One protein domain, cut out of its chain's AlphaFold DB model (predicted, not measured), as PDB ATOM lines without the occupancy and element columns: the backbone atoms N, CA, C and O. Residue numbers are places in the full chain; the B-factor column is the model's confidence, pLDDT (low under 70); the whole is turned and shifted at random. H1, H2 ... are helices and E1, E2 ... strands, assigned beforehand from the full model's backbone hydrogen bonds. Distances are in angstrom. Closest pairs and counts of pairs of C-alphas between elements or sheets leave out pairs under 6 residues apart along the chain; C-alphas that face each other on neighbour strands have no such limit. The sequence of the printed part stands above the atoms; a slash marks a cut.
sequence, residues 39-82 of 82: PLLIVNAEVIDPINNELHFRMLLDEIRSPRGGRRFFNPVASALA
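This is residues 39 to 82 of the 82 residues of the protein "dNK domain-containing protein" of marine metagenome (UniProt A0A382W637). A helix, H1, runs lengthwise over one face of a small ribbon of two parallel strands, E1 and E2, with few close contacts between them. The short helix H2 follows the end of E2, and residues 80 to 82 trail after it. The printed part has 44 residues, with named elements in the order E1, H1, E2, H2 and the class mixed, helices and strands. It is compact, with a radius of gyration of the C-alphas of 10.3 A and spans of 28 by 19 by 17 A.

Find C-alpha 40 at (177.934, 156.194, 206.208), where E1 begins; it covers residues 40 to 43. Next look for H1, residues 54 to 65, which starts at C-alpha 54 at (186.338, 165.066, 186.713) and is 16.3 A long from first to last C-alpha. E2 covers residues 71 to 74 and measures 10.2 A. H2, residues 76 to 79, ends at C-alpha 79 at (172.866, 168.205, 193.248).

E1 and E2 are parallel at 20 degrees; look at N 42 and O 72, 2.8 A apart and within hydrogen-bond range. E1, H1 and E2 form a strand-helix-strand unit, two parallel neighbour strands with a helix between them in the chain, and its crossover is left-handed. The closest C-alphas of E1 and H1 are those of Leu 41 and Ile 64, 7.6 A apart. For H1 and E2 they are those of Glu 63 and Phe 74, 7.8 A apart. H1 and H2 are close but not clearly touching, with the closest C-alphas, His 56 and Pro 76, at 7.7 A. E1 and H2 are apart. In H1 every O i to N i+4 pair is within hydrogen-bond range; H2 is too short for such a pair.

The two C-alphas farthest apart, those of Asn 52 and Gly 70, are 29.3 A from each other. The printed part has no cut and no long link. Check the B-factor column at residue 67 and residues 76 to 82, where pLDDT is under 70.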
ATOM      1  N   PRO A  39     180.038 157.369 210.395       90.88
ATOM      2  CA  PRO A  39     179.246 157.986 209.337       90.88
ATOM      3  C   PRO A  39     179.282 157.143 208.056       90.88
ATOM      4  O   PRO A  39     180.335 156.625 207.674       90.88
ATOM      5  N   LEU A  40     178.129 157.016 207.400       91.31
ATOM      6  CA  LEU A  40     177.934 156.194 206.208       91.31
ATOM      7  C   LEU A  40     177.433 157.065 205.055       91.31
ATOM      8  O   LEU A  40     176.377 157.691 205.149       91.31
ATOM      9  N   LEU A  41     178.172 157.070 203.948       91.31
ATOM     10  CA  LEU A  41     177.781 157.730 202.705       91.31
ATOM     11  C   LEU A  41     177.404 156.676 201.657       91.31
ATOM     12  O   LEU A  41     178.243 155.889 201.228       91.31
ATOM     13  N   ILE A  42     176.144 156.682 201.229       89.38
ATOM     14  CA  ILE A  42     175.598 155.795 200.203       89.38
ATOM     15  C   ILE A  42     175.540 156.568 198.887       89.38
ATOM     16  O   ILE A  42     174.828 157.562 198.770       89.38
ATOM     17  N   VAL A  43     176.291 156.115 197.886       88.69
ATOM     18  CA  VAL A  43     176.447 156.803 196.595       88.69
ATOM     19  C   VAL A  43     175.720 156.036 195.498       88.69
ATOM     20  O   VAL A  43     175.972 154.844 195.306       88.69
ATOM     21  N   ASN A  44     174.871 156.717 194.721       84.44
ATOM     22  CA  ASN A  44     174.291 156.108 193.527       84.44
ATOM     23  C   ASN A  44     175.329 156.025 192.391       84.44
ATOM     24  O   ASN A  44     175.614 157.006 191.699       84.44
ATOM     25  N   ALA A  45     175.860 154.819 192.183       81.50
ATOM     26  CA  ALA A  45     176.858 154.508 191.164       81.50
ATOM     27  C   ALA A  45     176.314 154.396 189.724       81.50
ATOM     28  O   ALA A  45     177.117 154.211 188.807       81.50
ATOM     29  N   GLU A  46     174.996 154.459 189.504       82.19
ATOM     30  CA  GLU A  46     174.399 154.414 188.158       82.19
ATOM     31  C   GLU A  46     174.557 155.737 187.410       82.19
ATOM     32  O   GLU A  46     174.734 155.737 186.194       82.19
ATOM     33  N   VAL A  47     174.533 156.850 188.143       76.56
ATOM     34  CA  VAL A  47     174.593 158.208 187.586       76.56
ATOM     35  C   VAL A  47     176.016 158.762 187.621       76.56
ATOM     36  O   VAL A  47     176.455 159.429 186.686       76.56
ATOM     37  N   ILE A  48     176.751 158.502 188.706       83.62
ATOM     38  CA  ILE A  48     178.093 159.053 188.882       83.62
ATOM     39  C   ILE A  48     179.142 158.227 188.122       83.62
ATOM     40  O   ILE A  48     179.198 156.995 188.208       83.62
ATOM     41  N   ASP A  49     180.028 158.935 187.429       85.38
ATOM     42  CA  ASP A  49     181.198 158.368 186.751       85.38
ATOM     43  C   ASP A  49     182.469 159.137 187.140       85.38
ATOM     44  O   ASP A  49     182.961 159.951 186.364       85.38
ATOM     45  N   PRO A  50     183.009 158.913 188.348       86.38
ATOM     46  CA  PRO A  50     184.208 159.608 188.808       86.38
ATOM     47  C   PRO A  50     185.484 159.137 188.088       86.38
ATOM     48  O   PRO A  50     186.548 159.693 188.332       86.38
ATOM     49  N   ILE A  51     185.402 158.100 187.242       87.38
ATOM     50  CA  ILE A  51     186.551 157.564 186.500       87.38
ATOM     51  C   ILE A  51     186.770 158.377 185.224       87.38
ATOM     52  O   ILE A  51     187.904 158.725 184.915       87.38
ATOM     53  N   ASN A  52     185.691 158.677 184.491       88.12
ATOM     54  CA  ASN A  52     185.776 159.380 183.207       88.12
ATOM     55  C   ASN A  52     185.292 160.839 183.267       88.12
ATOM     56  O   ASN A  52     185.392 161.546 182.267       88.12
ATOM     57  N   ASN A  53     184.752 161.301 184.402       87.75
ATOM     58  CA  ASN A  53     184.245 162.663 184.566       87.75
ATOM     59  C   ASN A  53     184.814 163.327 185.835       87.75
ATOM     60  O   ASN A  53     184.465 162.986 186.966       87.75
ATOM     61  N   GLU A  54     185.668 164.331 185.636       90.44
ATOM     62  CA  GLU A  54     186.338 165.066 186.713       90.44
ATOM     63  C   GLU A  54     185.373 165.886 187.586       90.44
ATOM     64  O   GLU A  54     185.614 166.067 188.781       90.44
ATOM     65  N   LEU A  55     184.259 166.375 187.029       89.81
ATOM     66  CA  LEU A  55     183.232 167.056 187.822       89.81
ATOM     67  C   LEU A  55     182.597 166.078 188.814       89.81
ATOM     68  O   LEU A  55     182.487 166.381 189.998       89.81
ATOM     69  N   HIS A  56     182.250 164.878 188.349       89.56
ATOM     70  CA  HIS A  56     181.705 163.822 189.200       89.56
ATOM     71  C   HIS A  56     182.687 163.402 190.299       89.56
ATOM     72  O   HIS A  56     182.278 163.175 191.438       89.56
ATOM     73  N   PHE A  57     183.978 163.330 189.974       90.94
ATOM     74  CA  PHE A  57     185.020 163.075 190.962       90.94
ATOM     75  C   PHE A  57     185.056 164.162 192.045       90.94
ATOM     76  O   PHE A  57     185.032 163.840 193.232       90.94
ATOM     77  N   ARG A  58     185.056 165.442 191.648       91.62
ATOM     78  CA  ARG A  58     185.059 166.574 192.587       91.62
ATOM     79  C   ARG A  58     183.819 166.591 193.479       91.62
ATOM     80  O   ARG A  58     183.969 166.684 194.690       91.62
ATOM     81  N   MET A  59     182.626 166.386 192.916       90.19
ATOM     82  CA  MET A  59     181.385 166.313 193.700       90.19
ATOM     83  C   MET A  59     181.438 165.206 194.764       90.19
ATOM     84  O   MET A  59     181.054 165.425 195.910       90.19
ATOM     85  N   LEU A  60     181.943 164.019 194.404       90.19
ATOM     86  CA  LEU A  60     182.109 162.921 195.358       90.19
ATOM     87  C   LEU A  60     183.136 163.260 196.446       90.19
ATOM     88  O   LEU A  60     182.917 162.956 197.618       90.19
ATOM     89  N   LEU A  61     184.253 163.884 196.066       91.81
ATOM     90  CA  LEU A  61     185.303 164.288 196.997       91.81
ATOM     91  C   LEU A  61     184.795 165.317 198.014       91.81
ATOM     92  O   LEU A  61     185.090 165.193 199.204       91.81
ATOM     93  N   ASP A  62     184.016 166.296 197.564       90.69
ATOM     94  CA  ASP A  62     183.428 167.317 198.428       90.69
ATOM     95  C   ASP A  62     182.412 166.703 199.403       90.69
ATOM     96  O   ASP A  62     182.434 167.009 200.599       90.69
ATOM     97  N   GLU A  63     181.593 165.752 198.943       88.75
ATOM     98  CA  GLU A  63     180.626 165.049 199.797       88.75
ATOM     99  C   GLU A  63     181.309 164.207 200.892       88.75
ATOM    100  O   GLU A  63     180.838 164.160 202.038       88.75
ATOM    101  N   ILE A  64     182.446 163.579 200.558       89.56
ATOM    102  CA  ILE A  64     183.293 162.824 201.496       89.56
ATOM    103  C   ILE A  64     183.942 163.756 202.525       89.56
ATOM    104  O   ILE A  64     183.997 163.418 203.707       89.56
ATOM    105  N   ARG A  65     184.436 164.923 202.094       89.69
ATOM    106  CA  ARG A  65     185.096 165.908 202.967       89.69
ATOM    107  C   ARG A  65     184.126 166.653 203.877       89.69
ATOM    108  O   ARG A  65     184.551 167.178 204.903       89.69
ATOM    109  N   SER A  66     182.848 166.718 203.511       82.81
ATOM    110  CA  SER A  66     181.827 167.424 204.279       82.81
ATOM    111  C   SER A  66     181.617 166.762 205.653       82.81
ATOM    112  O   SER A  66     181.184 165.603 205.711       82.81
ATOM    113  N   PRO A  67     181.899 167.463 206.770       64.88
ATOM    114  CA  PRO A  67     181.753 166.915 208.113       64.88
ATOM    115  C   PRO A  67     180.268 166.819 208.465       64.88
ATOM    116  O   PRO A  67     179.645 167.793 208.887       64.88
ATOM    117  N   ARG A  68     179.673 165.644 208.249       71.38
ATOM    118  CA  ARG A  68     178.271 165.359 208.577       71.38
ATOM    119  C   ARG A  68     178.142 163.921 209.072       71.38
ATOM    120  O   ARG A  68     178.595 162.990 208.410       71.38
ATOM    121  N   GLY A  69     177.563 163.759 210.260       80.56
ATOM    122  CA  GLY A  69     177.368 162.459 210.899       80.56
ATOM    123  C   GLY A  69     176.190 161.668 210.324       80.56
ATOM    124  O   GLY A  69     175.376 162.192 209.564       80.56
ATOM    125  N   GLY A  70     176.089 160.403 210.732       85.94
ATOM    126  CA  GLY A  70     174.969 159.526 210.388       85.94
ATOM    127  C   GLY A  70     175.027 158.956 208.970       85.94
ATOM    128  O   GLY A  70     176.099 158.809 208.379       85.94
ATOM    129  N   ARG A  71     173.854 158.589 208.446       89.00
ATOM    130  CA  ARG A  71     173.666 157.943 207.141       89.00
ATOM    131  C   ARG A  71     173.194 158.953 206.103       89.00
ATOM    132  O   ARG A  71     172.216 159.659 206.333       89.00
ATOM    133  N   ARG A  72     173.861 158.993 204.951       87.50
ATOM    134  CA  ARG A  72     173.569 159.929 203.858       87.50
ATOM    135  C   ARG A  72     173.406 159.208 202.533       87.50
ATOM    136  O   ARG A  72     174.065 158.201 202.292       87.50
ATOM    137  N   PHE A  73     172.578 159.774 201.665       87.31
ATOM    138  CA  PHE A  73     172.403 159.332 200.288       87.31
ATOM    139  C   PHE A  73     172.849 160.449 199.349       87.31
ATOM    140  O   PHE A  73     172.338 161.563 199.430       87.31
ATOM    141  N   PHE A  74     173.789 160.149 198.459       86.06
ATOM    142  CA  PHE A  74     174.281 161.076 197.450       86.06
ATOM    143  C   PHE A  74     173.766 160.678 196.065       86.06
ATOM    144  O   PHE A  74     174.062 159.588 195.559       86.06
ATOM    145  N   ASN A  75     172.997 161.584 195.454       79.25
ATOM    146  CA  ASN A  75     172.482 161.454 194.095       79.25
ATOM    147  C   ASN A  75     172.926 162.665 193.242       79.25
ATOM    148  O   ASN A  75     172.434 163.772 193.473       79.25
ATOM    149  N   PRO A  76     173.809 162.474 192.243       67.38
ATOM    150  CA  PRO A  76     174.374 163.572 191.457       67.38
ATOM    151  C   PRO A  76     173.337 164.388 190.676       67.38
ATOM    152  O   PRO A  76     173.541 165.584 190.490       67.38
ATOM    153  N   VAL A  77     172.223 163.779 190.239       62.12
ATOM    154  CA  VAL A  77     171.215 164.476 189.406       62.12
ATOM    155  C   VAL A  77     170.510 165.583 190.191       62.12
ATOM    156  O   VAL A  77     170.219 166.639 189.643       62.12
ATOM    157  N   ALA A  78     170.267 165.363 191.485       55.12
ATOM    158  CA  ALA A  78     169.614 166.350 192.340       55.12
ATOM    159  C   ALA A  78     170.562 167.494 192.734       55.12
ATOM    160  O   ALA A  78     170.119 168.621 192.914       55.12
ATOM    161  N   SER A  79     171.866 167.215 192.832       50.88
ATOM    162  CA  SER A  79     172.866 168.205 193.248       50.88
ATOM    163  C   SER A  79     173.331 169.132 192.119       50.88
ATOM    164  O   SER A  79     173.969 170.132 192.413       50.88
ATOM    165  N   ALA A  80     173.050 168.808 190.851       49.16
ATOM    166  CA  ALA A  80     173.353 169.669 189.699       49.16
ATOM    167  C   ALA A  80     172.218 170.662 189.360       49.16
ATOM    168  O   ALA A  80     172.375 171.489 188.466       49.16
ATOM    169  N   LEU A  81     171.073 170.556 190.048       43.56
ATOM    170  CA  LEU A  81     169.887 171.408 189.884       43.56
ATOM    171  C   LEU A  81     169.629 172.323 191.100       43.56
ATOM    172  O   LEU A  81     168.583 172.969 191.154       43.56
ATOM    173  N   ALA A  82     170.557 172.371 192.059       40.56
ATOM    174  CA  ALA A  82     170.536 173.241 193.236       40.56
ATOM    175  C   ALA A  82     171.769 174.150 193.224       40.56
ATOM    176  O   ALA A  82     171.630 175.317 193.650       40.56
TER     177      ALA A  82